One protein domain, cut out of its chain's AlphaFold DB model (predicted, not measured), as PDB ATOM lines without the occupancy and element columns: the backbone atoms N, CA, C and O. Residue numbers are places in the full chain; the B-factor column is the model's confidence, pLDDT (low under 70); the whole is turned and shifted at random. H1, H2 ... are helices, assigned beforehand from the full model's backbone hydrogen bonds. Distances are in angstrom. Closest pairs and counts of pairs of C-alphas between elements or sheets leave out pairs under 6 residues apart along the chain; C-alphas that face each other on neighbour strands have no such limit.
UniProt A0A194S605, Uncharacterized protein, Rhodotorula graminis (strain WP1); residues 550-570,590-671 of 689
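AT A GLANCE: This is residues 550 to 570 and 590 to 671 of the 689 residues of an uncharacterized protein of Rhodotorula graminis (strain WP1) (UniProt A0A194S605). A long helix, H6, crosses the helical hairpin of H3 and H4 and reaches one end of an elongated body. H1, H2 and H5 form a smaller, looser group toward the other end, with H4 near the middle between. The printed part has 103 residues with six named helices, H1 to H6 in chain order, and no named strand: the class is all helix. The whole is compact, with a radius of gyration of the C-alphas of 13.9 A and spans of 47 by 29 by 23 A.

HOW THE PARTS SIT: H1, residues 550 to 555, and H2, residues 560 to 570, form a helical hairpin and touch at Leu 553 and Ile 563, their closest C-alphas, 6.7 A apart. H3, residues 598 to 608, and H4, residues 618 to 631, form another, at a shallow tilt of 30 degrees, opposite ways; the closest C-alphas, of Ala 601 and Leu 628, are 5.3 A apart, and H4 touches H3 with residues 625 to 631 alone. H5, residues 638 to 645, touches H2 at a steep tilt of 65 degrees, with the C-alphas of Val 566 and Ala 644 closest at 5.7 A. H6, residues 650 to 671, touches H3 with residues 660 to 667 alone, about perpendicular at 80 degrees; the closest C-alphas, of Ala 604 and Ala 664, are 5.1 A apart. H6 is apart from H1, H2 and H5. Every O i to N i+4 pair is within hydrogen-bond range in H1 to H5, and 17 of 18 are in H6.

IN THESE COORDINATES: H1 begins at C-alpha 550 (-44.183, 3.139, -59.666). H4 is 19.9 A long and H6 32.4 A, ending at C-alpha 671 (-25.092, 9.435, -24.595).

THE WHOLE: The C-alphas of Gln 568 and Met 671 are farthest apart, 47.5 A. Residues 571 to 589 are not printed; C-alphas 570 and 590 are 19.8 A apart across the cut. Of the links printed whole, none is long. Mean pLDDT of the printed part is 76.0, and residues 636 to 653 are among those under 70.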
ATOM      1  N   VAL A 550     -43.469   4.361 -60.067       74.88
ATOM      2  CA  VAL A 550     -44.183   3.139 -59.666       74.88
ATOM      3  C   VAL A 550     -43.278   2.178 -58.900       74.88
ATOM      4  O   VAL A 550     -43.698   1.621 -57.888       74.88
ATOM      5  N   GLU A 551     -42.033   2.015 -59.344       77.25
ATOM      6  CA  GLU A 551     -41.071   1.165 -58.641       77.25
ATOM      7  C   GLU A 551     -40.635   1.801 -57.312       77.25
ATOM      8  O   GLU A 551     -40.525   1.110 -56.301       77.25
ATOM      9  N   HIS A 552     -40.520   3.135 -57.264       69.56
ATOM     10  CA  HIS A 552     -40.295   3.866 -56.012       69.56
ATOM     11  C   HIS A 552     -41.428   3.625 -55.001       69.56
ATOM     12  O   HIS A 552     -41.163   3.277 -53.850       69.56
ATOM     13  N   LEU A 553     -42.696   3.676 -55.439       70.12
ATOM     14  CA  LEU A 553     -43.849   3.339 -54.589       70.12
ATOM     15  C   LEU A 553     -43.810   1.894 -54.046       70.12
ATOM     16  O   LEU A 553     -44.268   1.660 -52.926       70.12
ATOM     17  N   ARG A 554     -43.231   0.929 -54.779       79.94
ATOM     18  CA  ARG A 554     -42.989  -0.432 -54.255       79.94
ATOM     19  C   ARG A 554     -41.910  -0.448 -53.177       79.94
ATOM     20  O   ARG A 554     -42.103  -1.095 -52.150       79.94
ATOM     21  N   THR A 555     -40.808   0.283 -53.360       70.19
ATOM     22  CA  THR A 555     -39.700   0.304 -52.379       70.19
ATOM     23  C   THR A 555     -40.086   0.886 -51.014       70.19
ATOM     24  O   THR A 555     -39.551   0.448 -50.000       70.19
ATOM     25  N   ILE A 556     -41.080   1.782 -50.951       62.69
ATOM     26  CA  ILE A 556     -41.666   2.273 -49.684       62.69
ATOM     27  C   ILE A 556     -42.748   1.337 -49.096       62.69
ATOM     28  O   ILE A 556     -43.446   1.692 -48.139       62.69
ATOM     29  N   GLY A 557     -42.911   0.137 -49.660       63.94
ATOM     30  CA  GLY A 557     -43.780  -0.915 -49.141       63.94
ATOM     31  C   GLY A 557     -45.277  -0.648 -49.315       63.94
ATOM     32  O   GLY A 557     -46.045  -0.914 -48.386       63.94
ATOM     33  N   LEU A 558     -45.716  -0.100 -50.453       67.19
ATOM     34  CA  LEU A 558     -47.122  -0.205 -50.870       67.19
ATOM     35  C   LEU A 558     -47.384  -1.564 -51.536       67.19
ATOM     36  O   LEU A 558     -46.516  -2.099 -52.221       67.19
ATOM     37  N   SER A 559     -48.605  -2.087 -51.394       76.69
ATOM     38  CA  SER A 559     -49.073  -3.195 -52.235       76.69
ATOM     39  C   SER A 559     -49.381  -2.710 -53.656       76.69
ATOM     40  O   SER A 559     -49.728  -1.543 -53.853       76.69
ATOM     41  N   ASP A 560     -49.331  -3.602 -54.652       80.62
ATOM     42  CA  ASP A 560     -49.698  -3.248 -56.033       80.62
ATOM     43  C   ASP A 560     -51.131  -2.685 -56.134       80.62
ATOM     44  O   ASP A 560     -51.381  -1.788 -56.935       80.62
ATOM     45  N   GLU A 561     -52.060  -3.122 -55.277       72.38
ATOM     46  CA  GLU A 561     -53.417  -2.559 -55.180       72.38
ATOM     47  C   GLU A 561     -53.411  -1.086 -54.733       72.38
ATOM     48  O   GLU A 561     -54.085  -0.248 -55.339       72.38
ATOM     49  N   GLN A 562     -52.611  -0.744 -53.714       64.81
ATOM     50  CA  GLN A 562     -52.438   0.640 -53.258       64.81
ATOM     51  C   GLN A 562     -51.780   1.496 -54.350       64.81
ATOM     52  O   GLN A 562     -52.200   2.626 -54.588       64.81
ATOM     53  N   ILE A 563     -50.799   0.946 -55.067       74.12
ATOM     54  CA  ILE A 563     -50.132   1.617 -56.191       74.12
ATOM     55  C   ILE A 563     -51.116   1.878 -57.338       74.12
ATOM     56  O   ILE A 563     -51.130   2.976 -57.893       74.12
ATOM     57  N   VAL A 564     -51.986   0.919 -57.665       74.75
ATOM     58  CA  VAL A 564     -53.058   1.107 -58.653       74.75
ATOM     59  C   VAL A 564     -54.051   2.180 -58.196       74.75
ATOM     60  O   VAL A 564     -54.436   3.019 -59.009       74.75
ATOM     61  N   ALA A 565     -54.425   2.228 -56.913       64.62
ATOM     62  CA  ALA A 565     -55.294   3.281 -56.381       64.62
ATOM     63  C   ALA A 565     -54.652   4.681 -56.479       64.62
ATOM     64  O   ALA A 565     -55.316   5.638 -56.880       64.62
ATOM     65  N   VAL A 566     -53.350   4.800 -56.201       64.62
ATOM     66  CA  VAL A 566     -52.574   6.041 -56.383       64.62
ATOM     67  C   VAL A 566     -52.521   6.453 -57.849       64.62
ATOM     68  O   VAL A 566     -52.836   7.594 -58.178       64.62
ATOM     69  N   GLN A 567     -52.216   5.519 -58.752       71.94
ATOM     70  CA  GLN A 567     -52.253   5.776 -60.191       71.94
ATOM     71  C   GLN A 567     -53.650   6.206 -60.658       71.94
ATOM     72  O   GLN A 567     -53.755   7.077 -61.512       71.94
ATOM     73  N   GLN A 568     -54.732   5.645 -60.110       66.19
ATOM     74  CA  GLN A 568     -56.103   6.063 -60.428       66.19
ATOM     75  C   GLN A 568     -56.452   7.456 -59.880       66.19
ATOM     76  O   GLN A 568     -57.211   8.177 -60.522       66.19
ATOM     77  N   LEU A 569     -55.895   7.851 -58.729       58.34
ATOM     78  CA  LEU A 569     -56.009   9.210 -58.186       58.34
ATOM     79  C   LEU A 569     -55.198  10.236 -58.993       58.34
ATOM     80  O   LEU A 569     -55.625  11.383 -59.114       58.34
ATOM     81  N   TRP A 570     -54.048   9.835 -59.538       64.44
ATOM     82  CA  TRP A 570     -53.166  10.690 -60.340       64.44
ATOM     83  C   TRP A 570     -53.483  10.698 -61.839       64.44
ATOM     84  O   TRP A 570     -53.030  11.601 -62.544       64.44
ATOM     85  N   LYS A 590     -60.014  15.568 -43.594       46.59
ATOM     86  CA  LYS A 590     -59.373  15.949 -42.334       46.59
ATOM     87  C   LYS A 590     -58.412  14.834 -41.919       46.59
ATOM     88  O   LYS A 590     -58.855  13.717 -41.670       46.59
ATOM     89  N   VAL A 591     -57.121  15.147 -41.831       52.38
ATOM     90  CA  VAL A 591     -56.073  14.225 -41.368       52.38
ATOM     91  C   VAL A 591     -55.333  14.870 -40.202       52.38
ATOM     92  O   VAL A 591     -54.876  16.005 -40.317       52.38
ATOM     93  N   ASP A 592     -55.211  14.135 -39.102       51.41
ATOM     94  CA  ASP A 592     -54.378  14.503 -37.960       51.41
ATOM     95  C   ASP A 592     -53.032  13.756 -38.085       51.41
ATOM     96  O   ASP A 592     -53.015  12.566 -38.408       51.41
ATOM     97  N   PHE A 593     -51.905  14.446 -37.873       58.34
ATOM     98  CA  PHE A 593     -50.556  13.925 -38.152       58.34
ATOM     99  C   PHE A 593     -49.669  13.868 -36.903       58.34
ATOM    100  O   PHE A 593     -49.649  14.795 -36.092       58.34
ATOM    101  N   GLY A 594     -48.850  12.819 -36.804       64.25
ATOM    102  CA  GLY A 594     -47.693  12.801 -35.910       64.25
ATOM    103  C   GLY A 594     -46.514  13.570 -36.515       64.25
ATOM    104  O   GLY A 594     -46.056  13.226 -37.600       64.25
ATOM    105  N   CYS A 595     -46.000  14.575 -35.804       77.31
ATOM    106  CA  CYS A 595     -44.761  15.283 -36.150       77.31
ATOM    107  C   CYS A 595     -43.639  14.970 -35.148       77.31
ATOM    108  O   CYS A 595     -43.895  14.648 -33.981       77.31
ATOM    109  N   VAL A 596     -42.391  15.075 -35.598       80.75
ATOM    110  CA  VAL A 596     -41.184  14.901 -34.777       80.75
ATOM    111  C   VAL A 596     -40.227  16.032 -35.134       80.75
ATOM    112  O   VAL A 596     -40.063  16.336 -36.312       80.75
ATOM    113  N   VAL A 597     -39.621  16.685 -34.138       85.88
ATOM    114  CA  VAL A 597     -38.667  17.773 -34.405       85.88
ATOM    115  C   VAL A 597     -37.432  17.234 -35.131       85.88
ATOM    116  O   VAL A 597     -37.035  16.088 -34.932       85.88
ATOM    117  N   GLU A 598     -36.814  18.061 -35.973       88.94
ATOM    118  CA  GLU A 598     -35.721  17.650 -36.870       88.94
ATOM    119  C   GLU A 598     -34.553  16.968 -36.127       88.94
ATOM    120  O   GLU A 598     -33.953  16.016 -36.626       88.94
ATOM    121  N   GLU A 599     -34.246  17.422 -34.908       90.38
ATOM    122  CA  GLU A 599     -33.204  16.841 -34.057       90.38
ATOM    123  C   GLU A 599     -33.571  15.437 -33.547       90.38
ATOM    124  O   GLU A 599     -32.779  14.508 -33.703       90.38
ATOM    125  N   ASP A 600     -34.787  15.255 -33.021       89.44
ATOM    126  CA  ASP A 600     -35.309  13.945 -32.608       89.44
ATOM    127  C   ASP A 600     -35.343  12.979 -33.796       89.44
ATOM    128  O   ASP A 600     -34.950  11.822 -33.667       89.44
ATOM    129  N   ALA A 601     -35.761  13.457 -34.971       89.12
ATOM    130  CA  ALA A 601     -35.792  12.651 -36.183       89.12
ATOM    131  C   ALA A 601     -34.379  12.256 -36.646       89.12
ATOM    132  O   ALA A 601     -34.162  11.120 -37.062       89.12
ATOM    133  N   ARG A 602     -33.393  13.156 -36.520       93.38
ATOM    134  CA  ARG A 602     -31.978  12.888 -36.820       93.38
ATOM    135  C   ARG A 602     -31.368  11.870 -35.849       93.38
ATOM    136  O   ARG A 602     -30.646  10.983 -36.303       93.38
ATOM    137  N   LEU A 603     -31.675  11.965 -34.552       91.06
ATOM    138  CA  LEU A 603     -31.253  10.995 -33.532       91.06
ATOM    139  C   LEU A 603     -31.905   9.626 -33.758       91.06
ATOM    140  O   LEU A 603     -31.204   8.616 -33.830       91.06
ATOM    141  N   ALA A 604     -33.224   9.596 -33.955       91.06
ATOM    142  CA  ALA A 604     -33.963   8.375 -34.250       91.06
ATOM    143  C   ALA A 604     -33.478   7.713 -35.549       91.06
ATOM    144  O   ALA A 604     -33.349   6.495 -35.579       91.06
ATOM    145  N   LEU A 605     -33.137   8.479 -36.594       94.19
ATOM    146  CA  LEU A 605     -32.587   7.944 -37.847       94.19
ATOM    147  C   LEU A 605     -31.194   7.328 -37.643       94.19
ATOM    148  O   LEU A 605     -30.905   6.268 -38.194       94.19
ATOM    149  N   ALA A 606     -30.341   7.964 -36.833       93.44
ATOM    150  CA  ALA A 606     -29.011   7.449 -36.510       93.44
ATOM    151  C   ALA A 606     -29.066   6.159 -35.674       93.44
ATOM    152  O   ALA A 606     -28.279   5.245 -35.922       93.44
ATOM    153  N   GLN A 607     -30.007   6.056 -34.729       92.19
ATOM    154  CA  GLN A 607     -30.229   4.826 -33.964       92.19
ATOM    155  C   GLN A 607     -30.885   3.737 -34.825       92.19
ATOM    156  O   GLN A 607     -30.421   2.604 -34.821       92.19
ATOM    157  N   ASN A 608     -31.874   4.087 -35.653       93.31
ATOM    158  CA  ASN A 608     -32.569   3.171 -36.566       93.31
ATOM    159  C   ASN A 608     -31.643   2.526 -37.620       93.31
ATOM    160  O   ASN A 608     -31.942   1.449 -38.129       93.31
ATOM    161  N   ALA A 609     -30.516   3.170 -37.940       92.56
ATOM    162  CA  ALA A 609     -29.466   2.611 -38.795       92.56
ATOM    163  C   ALA A 609     -28.560   1.584 -38.080       92.56
ATOM    164  O   ALA A 609     -27.850   0.835 -38.747       92.56
ATOM    165  N   ARG A 610     -28.561   1.560 -36.740       93.69
ATOM    166  CA  ARG A 610     -27.848   0.575 -35.904       93.69
ATOM    167  C   ARG A 610     -28.769  -0.570 -35.495       93.69
ATOM    168  O   ARG A 610     -28.377  -1.729 -35.565       93.69
ATOM    169  N   GLU A 611     -29.983  -0.222 -35.087       94.00
ATOM    170  CA  GLU A 611     -31.011  -1.125 -34.591       94.00
ATOM    171  C   GLU A 611     -32.358  -0.745 -35.233       94.00
ATOM    172  O   GLU A 611     -32.929   0.294 -34.889       94.00
ATOM    173  N   PRO A 612     -32.862  -1.538 -36.195       93.31
ATOM    174  CA  PRO A 612     -34.143  -1.281 -36.847       93.31
ATOM    175  C   PRO A 612     -35.285  -1.188 -35.830       93.31
ATOM    176  O   PRO A 612     -35.473  -2.099 -35.028       93.31
ATOM    177  N   ALA A 613     -36.095  -0.127 -35.884       89.81
ATOM    178  CA  ALA A 613     -37.221   0.044 -34.962       89.81
ATOM    179  C   ALA A 613     -38.331  -1.015 -35.131       89.81
ATOM    180  O   ALA A 613     -39.106  -1.233 -34.196       89.81
ATOM    181  N   PHE A 614     -38.403  -1.650 -36.307       90.31
ATOM    182  CA  PHE A 614     -39.335  -2.721 -36.666       90.31
ATOM    183  C   PHE A 614     -38.577  -3.876 -37.359       90.31
ATOM    184  O   PHE A 614     -38.687  -4.039 -38.574       90.31
ATOM    185  N   PRO A 615     -37.774  -4.675 -36.628       90.88
ATOM    186  CA  PRO A 615     -36.898  -5.679 -37.240       90.88
ATOM    187  C   PRO A 615     -37.678  -6.805 -37.938       90.88
ATOM    188  O   PRO A 615     -37.239  -7.303 -38.972       90.88
ATOM    189  N   ASP A 616     -38.858  -7.153 -37.415       92.62
ATOM    190  CA  ASP A 616     -39.711  -8.233 -37.931       92.62
ATOM    191  C   ASP A 616     -40.686  -7.785 -39.041       92.62
ATOM    192  O   ASP A 616     -41.304  -8.621 -39.700       92.62
ATOM    193  N   ASP A 617     -40.834  -6.474 -39.274       86.75
ATOM    194  CA  ASP A 617     -41.734  -5.904 -40.287       86.75
ATOM    195  C   ASP A 617     -40.976  -4.927 -41.193       86.75
ATOM    196  O   ASP A 617     -40.952  -3.710 -40.986       86.75
ATOM    197  N   SER A 618     -40.388  -5.486 -42.252       83.75
ATOM    198  CA  SER A 618     -39.663  -4.736 -43.284       83.75
ATOM    199  C   SER A 618     -40.481  -3.609 -43.938       83.75
ATOM    200  O   SER A 618     -39.908  -2.582 -44.307       83.75
ATOM    201  N   ALA A 619     -41.809  -3.743 -44.043       76.56
ATOM    202  CA  ALA A 619     -42.662  -2.721 -44.644       76.56
ATOM    203  C   ALA A 619     -42.881  -1.548 -43.679       76.56
ATOM    204  O   ALA A 619     -42.766  -0.387 -44.082       76.56
ATOM    205  N   SER A 620     -43.138  -1.819 -42.396       79.50
ATOM    206  CA  SER A 620     -43.176  -0.771 -41.365       79.50
ATOM    207  C   SER A 620     -41.807  -0.121 -41.161       79.50
ATOM    208  O   SER A 620     -41.739   1.099 -41.025       79.50
ATOM    209  N   GLN A 621     -40.717  -0.886 -41.244       88.00
ATOM    210  CA  GLN A 621     -39.348  -0.377 -41.158       88.00
ATOM    211  C   GLN A 621     -38.998   0.581 -42.307       88.00
ATOM    212  O   GLN A 621     -38.427   1.650 -42.065       88.00
ATOM    213  N   ALA A 622     -39.370   0.248 -43.547       81.94
ATOM    214  CA  ALA A 622     -39.187   1.129 -44.703       81.94
ATOM    215  C   ALA A 622     -39.993   2.432 -44.550       81.94
ATOM    216  O   ALA A 622     -39.450   3.527 -44.708       81.94
ATOM    217  N   ARG A 623     -41.270   2.330 -44.149       79.62
ATOM    218  CA  ARG A 623     -42.157   3.486 -43.908       79.62
ATOM    219  C   ARG A 623     -41.650   4.388 -42.779       79.62
ATOM    220  O   ARG A 623     -41.694   5.609 -42.912       79.62
ATOM    221  N   TYR A 624     -41.152   3.803 -41.691       84.81
ATOM    222  CA  TYR A 624     -40.568   4.525 -40.562       84.81
ATOM    223  C   TYR A 624     -39.279   5.258 -40.958       84.81
ATOM    224  O   TYR A 624     -39.105   6.431 -40.631       84.81
ATOM    225  N   SER A 625     -38.413   4.604 -41.736       86.94
ATOM    226  CA  SER A 625     -37.168   5.207 -42.232       86.94
ATOM    227  C   SER A 625     -37.454   6.385 -43.175       86.94
ATOM    228  O   SER A 625     -36.936   7.478 -42.956       86.94
ATOM    229  N   ALA A 626     -38.367   6.214 -44.140       81.88
ATOM    230  CA  ALA A 626     -38.799   7.281 -45.045       81.88
ATOM    231  C   ALA A 626     -39.468   8.461 -44.307       81.88
ATOM    232  O   ALA A 626     -39.245   9.622 -44.655       81.88
ATOM    233  N   PHE A 627     -40.251   8.186 -43.255       82.94
ATOM    234  CA  PHE A 627     -40.813   9.220 -42.381       82.94
ATOM    235  C   PHE A 627     -39.708  10.056 -41.718       82.94
ATOM    236  O   PHE A 627     -39.736  11.284 -41.808       82.94
ATOM    237  N   LEU A 628     -38.708   9.411 -41.109       86.62
ATOM    238  CA  LEU A 628     -37.589  10.101 -40.460       86.62
ATOM    239  C   LEU A 628     -36.742  10.909 -41.456       86.62
ATOM    240  O   LEU A 628     -36.395  12.055 -41.178       86.62
ATOM    241  N   GLU A 629     -36.445  10.364 -42.637       86.12
ATOM    242  CA  GLU A 629     -35.701  11.083 -43.680       86.12
ATOM    243  C   GLU A 629     -36.444  12.320 -44.198       86.12
ATOM    244  O   GLU A 629     -35.810  13.346 -44.464       86.12
ATOM    245  N   ALA A 630     -37.775  12.260 -44.289       79.31
ATOM    246  CA  ALA A 630     -38.602  13.413 -44.626       79.31
ATOM    247  C   ALA A 630     -38.614  14.472 -43.505       79.31
ATOM    248  O   ALA A 630     -38.482  15.657 -43.804       79.31
ATOM    249  N   GLN A 631     -38.701  14.078 -42.224       83.12
ATOM    250  CA  GLN A 631     -38.612  15.026 -41.094       83.12
ATOM    251  C   GLN A 631     -37.234  15.716 -40.995       83.12
ATOM    252  O   GLN A 631     -37.151  16.830 -40.490       83.12
ATOM    253  N   VAL A 632     -36.159  15.095 -41.504       87.56
ATOM    254  CA  VAL A 632     -34.800  15.686 -41.585       87.56
ATOM    255  C   VAL A 632     -34.557  16.397 -42.937       87.56
ATOM    256  O   VAL A 632     -33.436  16.791 -43.252       87.56
ATOM    257  N   GLY A 633     -35.587  16.549 -43.779       79.94
ATOM    258  CA  GLY A 633     -35.502  17.244 -45.072       79.94
ATOM    259  C   GLY A 633     -34.633  16.552 -46.132       79.94
ATOM    260  O   GLY A 633     -34.309  17.165 -47.150       79.94
ATOM    261  N   LYS A 634     -34.244  15.288 -45.915       81.50
ATOM    262  CA  LYS A 634     -33.395  14.509 -46.835       81.50
ATOM    263  C   LYS A 634     -34.169  13.937 -48.020       81.50
ATOM    264  O   LYS A 634     -33.585  13.774 -49.088       81.50
ATOM    265  N   SER A 635     -35.464  13.667 -47.848       74.06
ATOM    266  CA  SER A 635     -36.357  13.252 -48.932       74.06
ATOM    267  C   SER A 635     -37.483  14.265 -49.157       74.06
ATOM    268  O   SER A 635     -38.083  14.781 -48.213       74.06
ATOM    269  N   ARG A 636     -37.790  14.526 -50.436       60.81
ATOM    270  CA  ARG A 636     -38.975  15.284 -50.880       60.81
ATOM    271  C   ARG A 636     -40.209  14.397 -51.085       60.81
ATOM    272  O   ARG A 636     -41.282  14.921 -51.384       60.81
ATOM    273  N   ASP A 637     -40.086  13.088 -50.868       57.28
ATOM    274  CA  ASP A 637     -41.140  12.092 -51.101       57.28
ATOM    275  C   ASP A 637     -42.319  12.199 -50.135       57.28
ATOM    276  O   ASP A 637     -43.272  11.431 -50.251       57.28
ATOM    277  N   TYR A 638     -42.304  13.169 -49.211       55.19
ATOM    278  CA  TYR A 638     -43.431  13.470 -48.335       55.19
ATOM    279  C   TYR A 638     -44.746  13.535 -49.120       55.19
ATOM    280  O   TYR A 638     -45.716  12.934 -48.686       55.19
ATOM    281  N   TYR A 639     -44.768  14.161 -50.306       53.88
ATOM    282  CA  TYR A 639     -45.949  14.224 -51.181       53.88
ATOM    283  C   TYR A 639     -46.314  12.880 -51.835       53.88
ATOM    284  O   TYR A 639     -47.492  12.533 -51.922       53.88
ATOM    285  N   THR A 640     -45.315  12.111 -52.266       51.91
ATOM    286  CA  THR A 640     -45.469  10.804 -52.921       51.91
ATOM    287  C   THR A 640     -46.047   9.775 -51.943       51.91
ATOM    288  O   THR A 640     -47.044   9.117 -52.240       51.91
ATOM    289  N   VAL A 641     -45.488   9.718 -50.728       51.56
ATOM    290  CA  VAL A 641     -45.997   8.924 -49.601       51.56
ATOM    291  C   VAL A 641     -47.363   9.454 -49.146       51.56
ATOM    292  O   VAL A 641     -48.270   8.662 -48.922       51.56
ATOM    293  N   PHE A 642     -47.560  10.772 -49.058       57.56
ATOM    294  CA  PHE A 642     -48.821  11.413 -48.649       57.56
ATOM    295  C   PHE A 642     -50.016  10.999 -49.515       57.56
ATOM    296  O   PHE A 642     -51.017  10.534 -48.969       57.56
ATOM    297  N   PHE A 643     -49.920  11.088 -50.846       55.66
ATOM    298  CA  PHE A 643     -51.013  10.651 -51.728       55.66
ATOM    299  C   PHE A 643     -51.230   9.133 -51.675       55.66
ATOM    300  O   PHE A 643     -52.372   8.678 -51.712       55.66
ATOM    301  N   ALA A 644     -50.155   8.361 -51.495       52.09
ATOM    302  CA  ALA A 644     -50.201   6.924 -51.237       52.09
ATOM    303  C   ALA A 644     -50.858   6.525 -49.908       52.09
ATOM    304  O   ALA A 644     -51.388   5.421 -49.782       52.09
ATOM    305  N   LYS A 645     -50.822   7.407 -48.908       54.69
ATOM    306  CA  LYS A 645     -51.202   7.106 -47.525       54.69
ATOM    307  C   LYS A 645     -52.464   7.812 -47.033       54.69
ATOM    308  O   LYS A 645     -52.992   7.438 -45.984       54.69
ATOM    309  N   LEU A 646     -53.033   8.707 -47.839       57.28
ATOM    310  CA  LEU A 646     -54.327   9.359 -47.607       57.28
ATOM    311  C   LEU A 646     -55.503   8.367 -47.433       57.28
ATOM    312  O   LEU A 646     -56.531   8.735 -46.874       57.28
ATOM    313  N   ALA A 647     -55.344   7.116 -47.877       49.22
ATOM    314  CA  ALA A 647     -56.334   6.046 -47.735       49.22
ATOM    315  C   ALA A 647     -56.259   5.243 -46.414       49.22
ATOM    316  O   ALA A 647     -57.186   4.487 -46.138       49.22
ATOM    317  N   GLU A 648     -55.185   5.347 -45.612       52.12
ATOM    318  CA  GLU A 648     -54.905   4.327 -44.571       52.12
ATOM    319  C   GLU A 648     -54.185   4.823 -43.291       52.12
ATOM    320  O   GLU A 648     -54.175   4.129 -42.280       52.12
ATOM    321  N   PHE A 649     -53.543   5.998 -43.293       54.53
ATOM    322  CA  PHE A 649     -52.322   6.193 -42.482       54.53
ATOM    323  C   PHE A 649     -52.413   7.090 -41.233       54.53
ATOM    324  O   PHE A 649     -51.385   7.375 -40.610       54.53
ATOM    325  N   SER A 650     -53.603   7.548 -40.829       52.94
ATOM    326  CA  SER A 650     -53.723   8.442 -39.663       52.94
ATOM    327  C   SER A 650     -53.192   7.793 -38.375       52.94
ATOM    328  O   SER A 650     -52.418   8.419 -37.655       52.94
ATOM    329  N   SER A 651     -53.506   6.517 -38.126       57.78
ATOM    330  CA  SER A 651     -53.066   5.776 -36.935       57.78
ATOM    331  C   SER A 651     -51.562   5.463 -36.926       57.78
ATOM    332  O   SER A 651     -50.893   5.693 -35.917       57.78
ATOM    333  N   SER A 652     -51.005   4.982 -38.044       64.44
ATOM    334  CA  SER A 652     -49.582   4.616 -38.135       64.44
ATOM    335  C   SER A 652     -48.650   5.820 -37.986       64.44
ATOM    336  O   SER A 652     -47.600   5.694 -37.361       64.44
ATOM    337  N   SER A 653     -49.029   6.995 -38.506       65.50
ATOM    338  CA  SER A 653     -48.172   8.188 -38.439       65.50
ATOM    339  C   SER A 653     -47.896   8.651 -37.001       65.50
ATOM    340  O   SER A 653     -46.751   8.955 -36.664       65.50
ATOM    341  N   VAL A 654     -48.907   8.646 -36.119       70.88
ATOM    342  CA  VAL A 654     -48.708   9.055 -34.716       70.88
ATOM    343  C   VAL A 654     -47.973   7.979 -33.918       70.88
ATOM    344  O   VAL A 654     -47.187   8.317 -33.037       70.88
ATOM    345  N   ALA A 655     -48.155   6.697 -34.260       79.00
ATOM    346  CA  ALA A 655     -47.394   5.597 -33.668       79.00
ATOM    347  C   ALA A 655     -45.898   5.681 -34.027       79.00
ATOM    348  O   ALA A 655     -45.047   5.562 -33.145       79.00
ATOM    349  N   PHE A 656     -45.568   5.975 -35.291       79.88
ATOM    350  CA  PHE A 656     -44.192   6.236 -35.722       79.88
ATOM    351  C   PHE A 656     -43.601   7.477 -35.045       79.88
ATOM    352  O   PHE A 656     -42.479   7.411 -34.547       79.88
ATOM    353  N   ALA A 657     -44.356   8.575 -34.934       78.56
ATOM    354  CA  ALA A 657     -43.897   9.765 -34.219       78.56
ATOM    355  C   ALA A 657     -43.640   9.497 -32.721       78.56
ATOM    356  O   ALA A 657     -42.637   9.958 -32.175       78.56
ATOM    357  N   ALA A 658     -44.499   8.716 -32.058       84.56
ATOM    358  CA  ALA A 658     -44.312   8.316 -30.663       84.56
ATOM    359  C   ALA A 658     -43.082   7.407 -30.479       84.56
ATOM    360  O   ALA A 658     -42.266   7.653 -29.588       84.56
ATOM    361  N   LYS A 659     -42.898   6.403 -31.352       87.69
ATOM    362  CA  LYS A 659     -41.722   5.516 -31.331       87.69
ATOM    363  C   LYS A 659     -40.426   6.294 -31.586       87.69
ATOM    364  O   LYS A 659     -39.459   6.075 -30.865       87.69
ATOM    365  N   ALA A 660     -40.424   7.247 -32.520       81.69
ATOM    366  CA  ALA A 660     -39.267   8.098 -32.801       81.69
ATOM    367  C   ALA A 660     -38.839   8.943 -31.593       81.69
ATOM    368  O   ALA A 660     -37.657   8.962 -31.262       81.69
ATOM    369  N   ARG A 661     -39.787   9.578 -30.887       89.00
ATOM    370  CA  ARG A 661     -39.485  10.325 -29.652       89.00
ATOM    371  C   ARG A 661     -38.923   9.413 -28.560       89.00
ATOM    372  O   ARG A 661     -37.911   9.750 -27.958       89.00
ATOM    373  N   SER A 662     -39.514   8.230 -28.365       91.75
ATOM    374  CA  SER A 662     -39.013   7.230 -27.407       91.75
ATOM    375  C   SER A 662     -37.566   6.815 -27.705       91.75
ATOM    376  O   SER A 662     -36.747   6.779 -26.794       91.75
ATOM    377  N   VAL A 663     -37.245   6.540 -28.975       88.50
ATOM    378  CA  VAL A 663     -35.893   6.156 -29.415       88.50
ATOM    379  C   VAL A 663     -34.906   7.325 -29.275       88.50
ATOM    380  O   VAL A 663     -33.767   7.122 -28.865       88.50
ATOM    381  N   ALA A 664     -35.330   8.560 -29.565       85.62
ATOM    382  CA  ALA A 664     -34.499   9.749 -29.376       85.62
ATOM    383  C   ALA A 664     -34.213  10.039 -27.887       85.62
ATOM    384  O   ALA A 664     -33.097  10.432 -27.546       85.62
ATOM    385  N   GLU A 665     -35.179   9.826 -26.988       89.88
ATOM    386  CA  GLU A 665     -34.957   9.915 -25.538       89.88
ATOM    387  C   GLU A 665     -33.981   8.848 -25.027       89.88
ATOM    388  O   GLU A 665     -33.104   9.160 -24.225       89.88
ATOM    389  N   GLU A 666     -34.122   7.603 -25.480       89.75
ATOM    390  CA  GLU A 666     -33.238   6.489 -25.118       89.75
ATOM    391  C   GLU A 666     -31.798   6.752 -25.577       89.75
ATOM    392  O   GLU A 666     -30.884   6.768 -24.754       89.75
ATOM    393  N   ALA A 667     -31.608   7.151 -26.840       86.62
ATOM    394  CA  ALA A 667     -30.300   7.550 -27.360       86.62
ATOM    395  C   ALA A 667     -29.675   8.730 -26.585       86.62
ATOM    396  O   ALA A 667     -28.461   8.760 -26.376       86.62
ATOM    397  N   ARG A 668     -30.477   9.703 -26.120       87.12
ATOM    398  CA  ARG A 668     -29.992  10.788 -25.243       87.12
ATOM    399  C   ARG A 668     -29.555  10.271 -23.869       87.12
ATOM    400  O   ARG A 668     -28.530  10.732 -23.369       87.12
ATOM    401  N   ARG A 669     -30.286   9.319 -23.274       88.56
ATOM    402  CA  ARG A 669     -29.907   8.686 -21.996       88.56
ATOM    403  C   ARG A 669     -28.574   7.947 -22.131       88.56
ATOM    404  O   ARG A 669     -27.674   8.224 -21.340       88.56
ATOM    405  N   ASP A 670     -28.397   7.135 -23.170       84.12
ATOM    406  CA  ASP A 670     -27.148   6.399 -23.431       84.12
ATOM    407  C   ASP A 670     -25.945   7.330 -23.652       84.12
ATOM    408  O   ASP A 670     -24.864   7.120 -23.090       84.12
ATOM    409  N   MET A 671     -26.129   8.411 -24.423       80.25
ATOM    410  CA  MET A 671     -25.092   9.435 -24.595       80.25
ATOM    411  C   MET A 671     -24.748  10.128 -23.270       80.25
ATOM    412  O   MET A 671     -23.574  10.346 -22.990       80.25
TER     413      MET A 671